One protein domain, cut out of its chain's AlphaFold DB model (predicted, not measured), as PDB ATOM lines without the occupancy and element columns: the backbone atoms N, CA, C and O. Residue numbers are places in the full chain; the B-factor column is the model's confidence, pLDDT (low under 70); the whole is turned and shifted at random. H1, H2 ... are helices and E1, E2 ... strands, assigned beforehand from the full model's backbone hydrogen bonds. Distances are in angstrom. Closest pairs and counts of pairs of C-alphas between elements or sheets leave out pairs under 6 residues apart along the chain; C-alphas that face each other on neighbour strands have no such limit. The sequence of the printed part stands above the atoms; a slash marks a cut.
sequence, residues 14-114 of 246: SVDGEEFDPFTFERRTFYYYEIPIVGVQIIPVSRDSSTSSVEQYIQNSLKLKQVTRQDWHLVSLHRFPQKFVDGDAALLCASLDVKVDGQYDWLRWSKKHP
ATOM      1  N   SER A  14     219.407 207.301 229.867       91.75
ATOM      2  CA  SER A  14     219.260 208.714 230.231       91.75
ATOM      3  C   SER A  14     219.357 208.893 231.742       91.75
ATOM      4  O   SER A  14     218.605 208.263 232.496       91.75
ATOM      5  N   VAL A  15     220.247 209.789 232.162       93.31
ATOM      6  CA  VAL A  15     220.403 210.213 233.549       93.31
ATOM      7  C   VAL A  15     220.351 211.727 233.619       93.31
ATOM      8  O   VAL A  15     221.118 212.415 232.946       93.31
ATOM      9  N   ASP A  16     219.468 212.234 234.463       95.56
ATOM     10  CA  ASP A  16     219.329 213.656 234.739       95.56
ATOM     11  C   ASP A  16     219.204 213.910 236.236       95.56
ATOM     12  O   ASP A  16     219.054 212.982 237.032       95.56
ATOM     13  N   GLY A  17     219.325 215.165 236.634       96.31
ATOM     14  CA  GLY A  17     219.195 215.539 238.027       96.31
ATOM     15  C   GLY A  17     219.563 216.985 238.277       96.31
ATOM     16  O   GLY A  17     219.779 217.768 237.348       96.31
ATOM     17  N   GLU A  18     219.655 217.323 239.553       97.81
ATOM     18  CA  GLU A  18     220.014 218.651 240.027       97.81
ATOM     19  C   GLU A  18     221.084 218.571 241.117       97.81
ATOM     20  O   GLU A  18     221.110 217.653 241.940       97.81
ATOM     21  N   GLU A  19     221.982 219.551 241.117       98.19
ATOM     22  CA  GLU A  19     223.020 219.744 242.122       98.19
ATOM     23  C   GLU A  19     222.938 221.161 242.704       98.19
ATOM     24  O   GLU A  19     222.586 222.119 242.013       98.19
ATOM     25  N   PHE A  20     223.321 221.288 243.972       98.06
ATOM     26  CA  PHE A  20     223.382 222.534 244.729       98.06
ATOM     27  C   PHE A  20     224.771 222.718 245.340       98.06
ATOM     28  O   PHE A  20     225.311 221.789 245.937       98.06
ATOM     29  N   ASP A  21     225.336 223.915 245.232       97.19
ATOM     30  CA  ASP A  21     226.612 224.273 245.849       97.19
ATOM     31  C   ASP A  21     226.379 225.172 247.079       97.19
ATOM     32  O   ASP A  21     225.946 226.315 246.927       97.19
ATOM     33  N   PRO A  22     226.678 224.730 248.315       95.81
ATOM     34  CA  PRO A  22     226.460 225.536 249.517       95.81
ATOM     35  C   PRO A  22     227.472 226.675 249.701       95.81
ATOM     36  O   PRO A  22     227.288 227.531 250.574       95.81
ATOM     37  N   PHE A  23     228.575 226.688 248.949       92.94
ATOM     38  CA  PHE A  23     229.581 227.740 249.059       92.94
ATOM     39  C   PHE A  23     229.169 228.978 248.276       92.94
ATOM     40  O   PHE A  23     229.243 230.084 248.824       92.94
ATOM     41  N   THR A  24     228.685 228.764 247.054       93.88
ATOM     42  CA  THR A  24     228.244 229.799 246.113       93.88
ATOM     43  C   THR A  24     226.726 229.974 246.087       93.88
ATOM     44  O   THR A  24     226.251 230.961 245.539       93.88
ATOM     45  N   PHE A  25     225.951 229.061 246.681       96.00
ATOM     46  CA  PHE A  25     224.485 228.995 246.571       96.00
ATOM     47  C   PHE A  25     223.987 228.861 245.123       96.00
ATOM     48  O   PHE A  25     222.896 229.309 244.788       96.00
ATOM     49  N   GLU A  26     224.786 228.268 244.240       96.62
ATOM     50  CA  GLU A  26     224.370 227.982 242.867       96.62
ATOM     51  C   GLU A  26     223.609 226.657 242.781       96.62
ATOM     52  O   GLU A  26     223.901 225.697 243.495       96.62
ATOM     53  N   ARG A  27     222.644 226.597 241.861       97.38
ATOM     54  CA  ARG A  27     222.000 225.355 241.420       97.38
ATOM     55  C   ARG A  27     222.250 225.128 239.948       97.38
ATOM     56  O   ARG A  27     222.288 226.080 239.157       97.38
ATOM     57  N   ARG A  28     222.385 223.860 239.589       97.81
ATOM     58  CA  ARG A  28     222.473 223.437 238.198       97.81
ATOM     59  C   ARG A  28     221.776 222.111 237.985       97.81
ATOM     60  O   ARG A  28     221.879 221.212 238.815       97.81
ATOM     61  N   THR A  29     221.157 221.959 236.828       97.88
ATOM     62  CA  THR A  29     220.756 220.651 236.332       97.88
ATOM     63  C   THR A  29     221.930 219.985 235.638       97.88
ATOM     64  O   THR A  29     222.802 220.660 235.084       97.88
ATOM     65  N   PHE A  30     221.950 218.660 235.635       97.19
ATOM     66  CA  PHE A  30     222.879 217.889 234.825       97.19
ATOM     67  C   PHE A  30     222.146 216.833 234.009       97.19
ATOM     68  O   PHE A  30     221.078 216.362 234.391       97.19
ATOM     69  N   TYR A  31     222.743 216.467 232.880       95.75
ATOM     70  CA  TYR A  31     222.212 215.467 231.967       95.75
ATOM     71  C   TYR A  31     223.342 214.689 231.295       95.75
ATOM     72  O   TYR A  31     224.311 215.290 230.816       95.75
ATOM     73  N   TYR A  32     223.224 213.365 231.226       94.69
ATOM     74  CA  TYR A  32     224.128 212.510 230.460       94.69
ATOM     75  C   TYR A  32     223.471 211.176 230.063       94.69
ATOM     76  O   TYR A  32     222.386 210.829 230.524       94.69
ATOM     77  N   TYR A  33     224.156 210.414 229.204       93.06
ATOM     78  CA  TYR A  33     223.814 209.027 228.882       93.06
ATOM     79  C   TYR A  33     224.869 208.062 229.422       93.06
ATOM     80  O   TYR A  33     226.071 208.285 229.247       93.06
ATOM     81  N   GLU A  34     224.417 206.953 229.999       91.88
ATOM     82  CA  GLU A  34     225.235 205.804 230.386       91.88
ATOM     83  C   GLU A  34     224.765 204.510 229.708       91.88
ATOM     84  O   GLU A  34     223.625 204.394 229.260       91.88
ATOM     85  N   ILE A  35     225.649 203.514 229.613       88.00
ATOM     86  CA  ILE A  35     225.267 202.166 229.191       88.00
ATOM     87  C   ILE A  35     224.454 201.540 230.333       88.00
ATOM     88  O   ILE A  35     225.006 201.355 231.428       88.00
ATOM     89  N   PRO A  36     223.184 201.153 230.092       76.50
ATOM     90  CA  PRO A  36     222.379 200.476 231.101       76.50
ATOM     91  C   PRO A  36     223.095 199.221 231.621       76.50
ATOM     92  O   PRO A  36     223.805 198.558 230.868       76.50
ATOM     93  N   ILE A  37     222.886 198.869 232.896       80.56
ATOM     94  CA  ILE A  37     223.511 197.737 233.621       80.56
ATOM     95  C   ILE A  37     224.936 198.022 234.115       80.56
ATOM     96  O   ILE A  37     225.209 197.794 235.292       80.56
ATOM     97  N   VAL A  38     225.834 198.516 233.260       85.94
ATOM     98  CA  VAL A  38     227.244 198.742 233.645       85.94
ATOM     99  C   VAL A  38     227.515 200.144 234.196       85.94
ATOM    100  O   VAL A  38     228.548 200.343 234.827       85.94
ATOM    101  N   GLY A  39     226.612 201.111 233.981       83.81
ATOM    102  CA  GLY A  39     226.741 202.477 234.512       83.81
ATOM    103  C   GLY A  39     227.898 203.273 233.898       83.81
ATOM    104  O   GLY A  39     228.400 204.215 234.501       83.81
ATOM    105  N   VAL A  40     228.367 202.868 232.713       87.81
ATOM    106  CA  VAL A  40     229.476 203.535 232.019       87.81
ATOM    107  C   VAL A  40     228.932 204.734 231.259       87.81
ATOM    108  O   VAL A  40     228.157 204.564 230.320       87.81
ATOM    109  N   GLN A  41     229.364 205.932 231.637       93.12
ATOM    110  CA  GLN A  41     229.037 207.177 230.948       93.12
ATOM    111  C   GLN A  41     229.589 207.183 229.510       93.12
ATOM    112  O   GLN A  41     230.761 206.885 229.287       93.12
ATOM    113  N   ILE A  42     228.746 207.543 228.536       91.94
ATOM    114  CA  ILE A  42     229.077 207.515 227.098       91.94
ATOM    115  C   ILE A  42     229.219 208.924 226.519       91.94
ATOM    116  O   ILE A  42     230.022 209.138 225.612       91.94
ATOM    117  N   ILE A  43     228.455 209.892 227.035       91.50
ATOM    118  CA  ILE A  43     228.561 211.298 226.628       91.50
ATOM    119  C   ILE A  43     229.040 212.163 227.794       91.50
ATOM    120  O   ILE A  43     228.761 211.821 228.944       91.50
ATOM    121  N   PRO A  44     229.728 213.290 227.537       93.19
ATOM    122  CA  PRO A  44     230.032 214.272 228.572       93.19
ATOM    123  C   PRO A  44     228.772 214.733 229.312       93.19
ATOM    124  O   PRO A  44     227.686 214.772 228.737       93.19
ATOM    125  N   VAL A  45     228.927 215.106 230.584       95.50
ATOM    126  CA  VAL A  45     227.821 215.656 231.375       95.50
ATOM    127  C   VAL A  45     227.527 217.077 230.903       95.50
ATOM    128  O   VAL A  45     228.383 217.954 231.046       95.50
ATOM    129  N   SER A  46     226.324 217.303 230.376       96.75
ATOM    130  CA  SER A  46     225.798 218.645 230.122       96.75
ATOM    131  C   SER A  46     225.284 219.237 231.425       96.75
ATOM    132  O   SER A  46     224.708 218.511 232.236       96.75
ATOM    133  N   ARG A  47     225.509 220.532 231.645       97.25
ATOM    134  CA  ARG A  47     225.077 221.239 232.852       97.25
ATOM    135  C   ARG A  47     224.520 222.603 232.493       97.25
ATOM    136  O   ARG A  47     225.180 223.343 231.771       97.25
ATOM    137  N   ASP A  48     223.380 222.939 233.078       97.44
ATOM    138  CA  ASP A  48     222.696 224.216 232.881       97.44
ATOM    139  C   ASP A  48     222.362 224.834 234.238       97.44
ATOM    140  O   ASP A  48     222.020 224.125 235.182       97.44
ATOM    141  N   SER A  49     222.485 226.158 234.365       96.62
ATOM    142  CA  SER A  49     222.153 226.837 235.624       96.62
ATOM    143  C   SER A  49     220.644 226.803 235.872       96.62
ATOM    144  O   SER A  49     219.859 227.203 235.013       96.62
ATOM    145  N   SER A  50     220.252 226.383 237.074       96.69
ATOM    146  CA  SER A  50     218.870 226.375 237.575       96.69
ATOM    147  C   SER A  50     218.705 227.256 238.821       96.69
ATOM    148  O   SER A  50     217.731 227.142 239.560       96.69
ATOM    149  N   THR A  51     219.663 228.158 239.069       96.88
ATOM    150  CA  THR A  51     219.706 229.003 240.274       96.88
ATOM    151  C   THR A  51     218.492 229.936 240.345       96.88
ATOM    152  O   THR A  51     218.335 230.829 239.505       96.88
ATOM    153  N   SER A  52     217.651 229.767 241.369       96.38
ATOM    154  CA  SER A  52     216.420 230.545 241.523       96.38
ATOM    155  C   SER A  52     216.674 231.965 242.056       96.38
ATOM    156  O   SER A  52     217.763 232.328 242.504       96.38
ATOM    157  N   SER A  53     215.638 232.807 242.006       96.62
ATOM    158  CA  SER A  53     215.707 234.186 242.503       96.62
ATOM    159  C   SER A  53     215.962 234.300 244.016       96.62
ATOM    160  O   SER A  53     216.490 235.322 244.456       96.62
ATOM    161  N   VAL A  54     215.615 233.276 244.813       97.25
ATOM    162  CA  VAL A  54     215.907 233.251 246.260       97.25
ATOM    163  C   VAL A  54     217.406 233.076 246.480       97.25
ATOM    164  O   VAL A  54     218.023 233.858 247.197       97.25
ATOM    165  N   GLU A  55     218.009 232.101 245.809       97.38
ATOM    166  CA  GLU A  55     219.439 231.828 245.852       97.38
ATOM    167  C   GLU A  55     220.236 233.031 245.345       97.38
ATOM    168  O   GLU A  55     221.170 233.465 246.011       97.38
ATOM    169  N   GLN A  56     219.817 233.655 244.237       96.88
ATOM    170  CA  GLN A  56     220.444 234.887 243.739       96.88
ATOM    171  C   GLN A  56     220.371 236.032 244.760       96.88
ATOM    172  O   GLN A  56     221.323 236.805 244.901       96.88
ATOM    173  N   TYR A  57     219.258 236.157 245.490       96.19
ATOM    174  CA  TYR A  57     219.141 237.134 246.570       96.19
ATOM    175  C   TYR A  57     220.135 236.834 247.699       96.19
ATOM    176  O   TYR A  57     220.874 237.732 248.104       96.19
ATOM    177  N   ILE A  58     220.213 235.578 248.154       95.75
ATOM    178  CA  ILE A  58     221.151 235.146 249.202       95.75
ATOM    179  C   ILE A  58     222.595 235.414 248.761       95.75
ATOM    180  O   ILE A  58     223.345 236.074 249.482       95.75
ATOM    181  N   GLN A  59     222.951 235.008 247.540       94.56
ATOM    182  CA  GLN A  59     224.251 235.253 246.915       94.56
ATOM    183  C   GLN A  59     224.663 236.718 246.966       94.56
ATOM    184  O   GLN A  59     225.788 237.027 247.353       94.56
ATOM    185  N   ASN A  60     223.765 237.614 246.559       93.50
ATOM    186  CA  ASN A  60     224.055 239.040 246.512       93.50
ATOM    187  C   ASN A  60     224.120 239.638 247.924       93.50
ATOM    188  O   ASN A  60     225.029 240.412 248.210       93.50
ATOM    189  N   SER A  61     223.204 239.244 248.817       90.81
ATOM    190  CA  SER A  61     223.148 239.754 250.195       90.81
ATOM    191  C   SER A  61     224.376 239.379 251.030       90.81
ATOM    192  O   SER A  61     224.800 240.166 251.870       90.81
ATOM    193  N   LEU A  62     224.978 238.217 250.759       88.38
ATOM    194  CA  LEU A  62     226.145 237.691 251.474       88.38
ATOM    195  C   LEU A  62     227.423 237.681 250.623       88.38
ATOM    196  O   LEU A  62     228.420 237.081 251.018       88.38
ATOM    197  N   LYS A  63     227.399 238.306 249.438       88.44
ATOM    198  CA  LYS A  63     228.534 238.394 248.497       88.44
ATOM    199  C   LYS A  63     229.183 237.032 248.174       88.44
ATOM    200  O   LYS A  63     230.387 236.945 247.939       88.44
ATOM    201  N   LEU A  64     228.384 235.964 248.100       86.25
ATOM    202  CA  LEU A  64     228.877 234.584 247.944       86.25
ATOM    203  C   LEU A  64     229.543 234.314 246.589       86.25
ATOM    204  O   LEU A  64     230.351 233.400 246.482       86.25
ATOM    205  N   LYS A  65     229.275 235.138 245.567       77.88
ATOM    206  CA  LYS A  65     229.881 235.005 244.228       77.88
ATOM    207  C   LYS A  65     231.404 235.180 244.206       77.88
ATOM    208  O   LYS A  65     232.037 234.857 243.210       77.88
ATOM    209  N   GLN A  66     231.989 235.720 245.273       75.62
ATOM    210  CA  GLN A  66     233.441 235.877 245.403       75.62
ATOM    211  C   GLN A  66     234.132 234.589 245.877       75.62
ATOM    212  O   GLN A  66     235.356 234.488 245.826       75.62
ATOM    213  N   VAL A  67     233.362 233.600 246.340       77.12
ATOM    214  CA  VAL A  67     233.887 232.318 246.801       77.12
ATOM    215  C   VAL A  67     234.216 231.446 245.592       77.12
ATOM    216  O   VAL A  67     233.355 231.165 244.766       77.12
ATOM    217  N   THR A  68     235.468 231.004 245.489       78.75
ATOM    218  CA  THR A  68     235.957 230.165 244.377       78.75
ATOM    219  C   THR A  68     235.875 228.665 244.660       78.75
ATOM    220  O   THR A  68     236.052 227.851 243.755       78.75
ATOM    221  N   ARG A  69     235.616 228.282 245.916       84.69
ATOM    222  CA  ARG A  69     235.410 226.889 246.318       84.69
ATOM    223  C   ARG A  69     234.054 226.405 245.816       84.69
ATOM    224  O   ARG A  69     233.054 227.066 246.071       84.69
ATOM    225  N   GLN A  70     234.042 225.233 245.187       88.50
ATOM    226  CA  GLN A  70     232.821 224.546 244.770       88.50
ATOM    227  C   GLN A  70     232.713 223.178 245.447       88.50
ATOM    228  O   GLN A  70     233.702 222.446 245.517       88.50
ATOM    229  N   ASP A  71     231.517 222.831 245.921       94.75
ATOM    230  CA  ASP A  71     231.186 221.493 246.433       94.75
ATOM    231  C   ASP A  71     229.749 221.133 246.041       94.75
ATOM    232  O   ASP A  71     228.788 221.477 246.722       94.75
ATOM    233  N   TRP A  72     229.592 220.482 244.891       96.75
ATOM    234  CA  TRP A  72     228.276 220.170 244.340       96.75
ATOM    235  C   TRP A  72     227.638 219.004 245.092       96.75
ATOM    236  O   TRP A  72     228.114 217.869 245.048       96.75
ATOM    237  N   HIS A  73     226.539 219.286 245.778       97.56
ATOM    238  CA  HIS A  73     225.733 218.301 246.478       97.56
ATOM    239  C   HIS A  73     224.539 217.894 245.630       97.56
ATOM    240  O   HIS A  73     223.857 218.740 245.058       97.56
ATOM    241  N   LEU A  74     224.254 216.596 245.588       97.38
ATOM    242  CA  LEU A  74     223.093 216.085 244.877       97.38
ATOM    243  C   LEU A  74     221.800 216.603 245.526       97.38
ATOM    244  O   LEU A  74     221.616 216.473 246.737       97.38
ATOM    245  N   VAL A  75     220.914 217.160 244.707       97.44
ATOM    246  CA  VAL A  75     219.534 217.502 245.065       97.44
ATOM    247  C   VAL A  75     218.638 216.351 244.636       97.44
ATOM    248  O   VAL A  75     218.020 215.709 245.477       97.44
ATOM    249  N   SER A  76     218.650 216.016 243.351       96.38
ATOM    250  CA  SER A  76     217.862 214.921 242.791       96.38
ATOM    251  C   SER A  76     218.636 214.209 241.688       96.38
ATOM    252  O   SER A  76     219.477 214.797 241.010       96.38
ATOM    253  N   LEU A  77     218.357 212.920 241.517       95.06
ATOM    254  CA  LEU A  77     218.884 212.080 240.450       95.06
ATOM    255  C   LEU A  77     217.757 211.218 239.900       95.06
ATOM    256  O   LEU A  77     217.145 210.437 240.631       95.06
ATOM    257  N   HIS A  78     217.547 211.305 238.600       92.38
ATOM    258  CA  HIS A  78     216.598 210.507 237.853       92.38
ATOM    259  C   HIS A  78     217.358 209.580 236.908       92.38
ATOM    260  O   HIS A  78     218.130 210.011 236.054       92.38
ATOM    261  N   ARG A  79     217.136 208.273 237.060       88.44
ATOM    262  CA  ARG A  79     217.580 207.251 236.105       88.44
ATOM    263  C   ARG A  79     216.373 206.523 235.559       88.44
ATOM    264  O   ARG A  79     215.725 205.752 236.281       88.44
ATOM    265  N   PHE A  80     216.082 206.737 234.283       77.44
ATOM    266  CA  PHE A  80     215.026 205.991 233.617       77.44
ATOM    267  C   PHE A  80     215.469 204.526 233.435       77.44
ATOM    268  O   PHE A  80     216.605 204.290 233.032       77.44
ATOM    269  N   PRO A  81     214.622 203.517 233.723       67.62
ATOM    270  CA  PRO A  81     213.192 203.610 234.027       67.62
ATOM    271  C   PRO A  81     212.801 203.636 235.517       67.62
ATOM    272  O   PRO A  81     211.606 203.596 235.795       67.62
ATOM    273  N   GLN A  82     213.721 203.612 236.490       63.41
ATOM    274  CA  GLN A  82     213.355 203.099 237.826       63.41
ATOM    275  C   GLN A  82     213.922 203.789 239.073       63.41
ATOM    276  O   GLN A  82     213.573 203.342 240.166       63.41
ATOM    277  N   LYS A  83     214.754 204.836 239.004       73.31
ATOM    278  CA  LYS A  83     215.309 205.413 240.248       73.31
ATOM    279  C   LYS A  83     215.243 206.931 240.298       73.31
ATOM    280  O   LYS A  83     215.968 207.597 239.572       73.31
ATOM    281  N   PHE A  84     214.407 207.417 241.211       84.88
ATOM    282  CA  PHE A  84     214.499 208.746 241.802       84.88
ATOM    283  C   PHE A  84     215.310 208.610 243.089       84.88
ATOM    284  O   PHE A  84     214.993 207.768 243.933       84.88
ATOM    285  N   VAL A  85     216.391 209.371 243.210       87.75
ATOM    286  CA  VAL A  85     217.182 209.463 244.438       87.75
ATOM    287  C   VAL A  85     217.291 210.930 244.800       87.75
ATOM    288  O   VAL A  85     217.857 211.703 244.032       87.75
ATOM    289  N   ASP A  86     216.784 211.285 245.973       91.69
ATOM    290  CA  ASP A  86     216.972 212.614 246.543       91.69
ATOM    291  C   ASP A  86     218.236 212.615 247.404       91.69
ATOM    292  O   ASP A  86     218.476 211.689 248.187       91.69
ATOM    293  N   GLY A  87     219.065 213.641 247.238       94.00
ATOM    294  CA  GLY A  87     220.168 213.912 248.154       94.00
ATOM    295  C   GLY A  87     219.739 214.864 249.270       94.00
ATOM    296  O   GLY A  87     218.712 215.532 249.182       94.00
ATOM    297  N   ASP A  88     220.545 214.969 250.328       94.94
ATOM    298  CA  ASP A  88     220.197 215.775 251.508       94.94
ATOM    299  C   ASP A  88     219.949 217.260 251.178       94.94
ATOM    300  O   ASP A  88     219.138 217.917 251.835       94.94
ATOM    301  N   ALA A  89     220.602 217.789 250.134       97.25
ATOM    302  CA  ALA A  89     220.412 219.168 249.684       97.25
ATOM    303  C   ALA A  89     218.981 219.446 249.185       97.25
ATOM    304  O   ALA A  89     218.540 220.597 249.230       97.25
ATOM    305  N   ALA A  90     218.222 218.406 248.810       96.81
ATOM    306  CA  ALA A  90     216.809 218.523 248.455       96.81
ATOM    307  C   ALA A  90     215.971 219.170 249.557       96.81
ATOM    308  O   ALA A  90     215.046 219.916 249.250       96.81
ATOM    309  N   LEU A  91     216.311 218.960 250.833       96.25
ATOM    310  CA  LEU A  91     215.585 219.565 251.952       96.25
ATOM    311  C   LEU A  91     215.658 221.099 251.925       96.25
ATOM    312  O   LEU A  91     214.646 221.774 252.135       96.25
ATOM    313  N   LEU A  92     216.841 221.657 251.640       97.44
ATOM    314  CA  LEU A  92     217.010 223.102 251.499       97.44
ATOM    315  C   LEU A  92     216.344 223.592 250.214       97.44
ATOM    316  O   LEU A  92     215.531 224.508 250.289       97.44
ATOM    317  N   CYS A  93     216.635 222.976 249.066       97.62
ATOM    318  CA  CYS A  93     216.088 223.413 247.780       97.62
ATOM    319  C   CYS A  93     214.553 223.401 247.777       97.62
ATOM    320  O   CYS A  93     213.942 224.408 247.428       97.62
ATOM    321  N   ALA A  94     213.922 222.340 248.289       96.38
ATOM    322  CA  ALA A  94     212.468 222.270 248.430       96.38
ATOM    323  C   ALA A  94     211.912 223.376 249.340       96.38
ATOM    324  O   ALA A  94     210.856 223.937 249.055       96.38
ATOM    325  N   SER A  95     212.631 223.725 250.414       96.00
ATOM    326  CA  SER A  95     212.238 224.819 251.307       96.00
ATOM    327  C   SER A  95     212.346 226.188 250.626       96.00
ATOM    328  O   SER A  95     211.479 227.036 250.836       96.00
ATOM    329  N   LEU A  96     213.385 226.412 249.811       96.81
ATOM    330  CA  LEU A  96     213.581 227.653 249.051       96.81
ATOM    331  C   LEU A  96     212.573 227.790 247.901       96.81
ATOM    332  O   LEU A  96     212.132 228.901 247.610       96.81
ATOM    333  N   ASP A  97     212.164 226.670 247.302       97.06
ATOM    334  CA  ASP A  97     211.242 226.624 246.165       97.06
ATOM    335  C   ASP A  97     209.763 226.833 246.537       97.06
ATOM    336  O   ASP A  97     208.903 226.896 245.652       97.06
ATOM    337  N   VAL A  98     209.444 227.002 247.827       96.44
ATOM    338  CA  VAL A  98     208.081 227.298 248.288       96.44
ATOM    339  C   VAL A  98     207.590 228.617 247.687       96.44
ATOM    340  O   VAL A  98     208.156 229.690 247.921       96.44
ATOM    341  N   LYS A  99     206.480 228.543 246.943       96.88
ATOM    342  CA  LYS A  99     205.811 229.695 246.330       96.88
ATOM    343  C   LYS A  99     204.436 229.937 246.940       96.88
ATOM    344  O   LYS A  99     203.668 229.003 247.145       96.88
ATOM    345  N   VAL A 100     204.110 231.208 247.155       95.12
ATOM    346  CA  VAL A 100     202.789 231.689 247.578       95.12
ATOM    347  C   VAL A 100     202.391 232.800 246.610       95.12
ATOM    348  O   VAL A 100     203.174 233.720 246.375       95.12
ATOM    349  N   ASP A 101     201.214 232.685 245.992       94.81
ATOM    350  CA  ASP A 101     200.730 233.614 244.955       94.81
ATOM    351  C   ASP A 101     201.703 233.771 243.766       94.81
ATOM    352  O   ASP A 101     201.900 234.854 243.219       94.81
ATOM    353  N   GLY A 102     202.371 232.676 243.383       94.50
ATOM    354  CA  GLY A 102     203.327 232.643 242.269       94.50
ATOM    355  C   GLY A 102     204.701 233.259 242.566       94.50
ATOM    356  O   GLY A 102     205.586 233.191 241.712       94.50
ATOM    357  N   GLN A 103     204.919 233.809 243.763       94.38
ATOM    358  CA  GLN A 103     206.202 234.368 244.196       94.38
ATOM    359  C   GLN A 103     206.885 233.464 245.220       94.38
ATOM    360  O   GLN A 103     206.220 232.827 246.029       94.38
ATOM    361  N   TYR A 104     208.219 233.439 245.214       97.06
ATOM    362  CA  TYR A 104     208.991 232.712 246.221       97.06
ATOM    363  C   TYR A 104     208.786 233.325 247.606       97.06
ATOM    364  O   TYR A 104     209.071 234.509 247.824       97.06
ATOM    365  N   ASP A 105     208.314 232.513 248.550       97.12
ATOM    366  CA  ASP A 105     207.895 232.997 249.861       97.12
ATOM    367  C   ASP A 105     209.077 233.560 250.656       97.12
ATOM    368  O   ASP A 105     208.989 234.654 251.209       97.12
ATOM    369  N   TRP A 106     210.232 232.888 250.607       97.56
ATOM    370  CA  TRP A 106     211.453 233.339 251.281       97.56
ATOM    371  C   TRP A 106     212.047 234.617 250.700       97.56
ATOM    372  O   TRP A 106     212.592 235.431 251.448       97.56
ATOM    373  N   LEU A 107     211.905 234.846 249.391       97.69
ATOM    374  CA  LEU A 107     212.323 236.109 248.782       97.69
ATOM    375  C   LEU A 107     211.437 237.259 249.271       97.69
ATOM    376  O   LEU A 107     211.939 238.318 249.653       97.69
ATOM    377  N   ARG A 108     210.117 237.046 249.285       97.56
ATOM    378  CA  ARG A 108     209.144 238.022 249.791       97.56
ATOM    379  C   ARG A 108     209.363 238.304 251.278       97.56
ATOM    380  O   ARG A 108     209.420 239.468 251.671       97.56
ATOM    381  N   TRP A 109     209.531 237.255 252.083       97.81
ATOM    382  CA  TRP A 109     209.805 237.354 253.514       97.81
ATOM    383  C   TRP A 109     211.102 238.126 253.779       97.81
ATOM    384  O   TRP A 109     211.084 239.086 254.542       97.81
ATOM    385  N   SER A 110     212.193 237.806 253.076       97.69
ATOM    386  CA  SER A 110     213.490 238.471 253.290       97.69
ATOM    387  C   SER A 110     213.449 239.961 252.978       97.69
ATOM    388  O   SER A 110     214.012 240.768 253.712       97.69
ATOM    389  N   LYS A 111     212.742 240.346 251.909       96.62
ATOM    390  CA  LYS A 111     212.542 241.759 251.560       96.62
ATOM    391  C   LYS A 111     211.718 242.502 252.612       96.62
ATOM    392  O   LYS A 111     211.979 243.673 252.863       96.62
ATOM    393  N   LYS A 112     210.732 241.835 253.215       97.44
ATOM    394  CA  LYS A 112     209.881 242.409 254.266       97.44
ATOM    395  C   LYS A 112     210.592 242.487 255.624       97.44
ATOM    396  O   LYS A 112     210.301 243.391 256.400       97.44
ATOM    397  N   HIS A 113     211.517 241.570 255.897       97.19
ATOM    398  CA  HIS A 113     212.215 241.437 257.177       97.19
ATOM    399  C   HIS A 113     213.745 241.488 257.004       97.19
ATOM    400  O   HIS A 113     214.433 240.515 257.320       97.19
ATOM    401  N   PRO A 114     214.319 242.605 256.512       96.38
ATOM    402  CA  PRO A 114     215.733 242.667 256.146       96.38
ATOM    403  C   PRO A 114     216.682 242.457 257.334       96.38
ATOM    404  O   PRO A 114     217.744 241.866 257.162       96.38
TER     405      PRO A 114
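Overview. This is residues 14 to 114 of the 246 residues of an uncharacterized protein of Blastopirellula sp (UniProt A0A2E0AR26). A twisted sheet of five antiparallel strands makes one part of this elongated domain, and three short helices gather toward one end of its long axis, with H3 farthest out and away from the sheet. H2 packs on E1 and E4 with its residues 90 to 94, while H1 only grazes the sheet. The printed part has 101 residues, with three named helices and five named strands in the order E1 E2 E3 H1 E4 E5 H2 H3, and the sheet runs E3 E2 E1 E4 E5. The class is mixed, helices and strands; the whole is only just loose, close to compact, with a radius of gyration of the C-alphas of 15.7 A, and it spans 51 by 33 by 19 A.

Along the chain. Find C-alpha 14 at (219.260, 208.714, 230.231); from there E1 runs through residues 14 to 21, 23.2 A long. E2, residues 26 to 35, is the longest strand at 29.2 A, and E3 follows at residues 46 to 49, 10.5 A. H1 takes residues 53 to 61, 12.1 A, from C-alpha 53 at (215.707, 234.186, 242.503). E4 covers residues 73 to 79, 17.2 A, and E5 residues 83 to 86, 9.7 A. H2 is residues 90 to 96, 9.7 A, and H3, residues 105 to 112, 10.6 A, ends at C-alpha 112 at (209.881, 242.409, 254.266).

Arrangement. Begin with E1, E2 and E3, a meander, each strand the antiparallel neighbour of the one before. Look for N 19 and O 28 at 2.8 A between E1 and E2, and N 29 and O 48 at 2.9 A between E2 and E3. On the other side of E1, N 18 and O 76 of E4 are 2.9 A apart; in the hairpin of E4 and E5, N 77 and O 85 are 2.8 A apart. H2 is on the sheet at a height of 10.0 A, only just over E1 alone, with 4 of its C-alphas on E1 and 2 on E4, and runs across the strands at 75 degrees to E1 on the local plane. H1 and H3 touch, C-alphas 54 and 107 being closest at 5.2 A, at a steep tilt of 39 degrees, the same way. In H1, H2 and H3 every O i to N i+4 pair is within hydrogen-bond range.

Size, cuts and confidence. The C-alphas of Val 38 and Lys 112 are the two farthest apart, at 51.3 A. The printed part has no cut, and the link from H1 to E4, 11 residues, is long. Mean pLDDT of the printed part is 92.7; residues 81 to 82 are under 70.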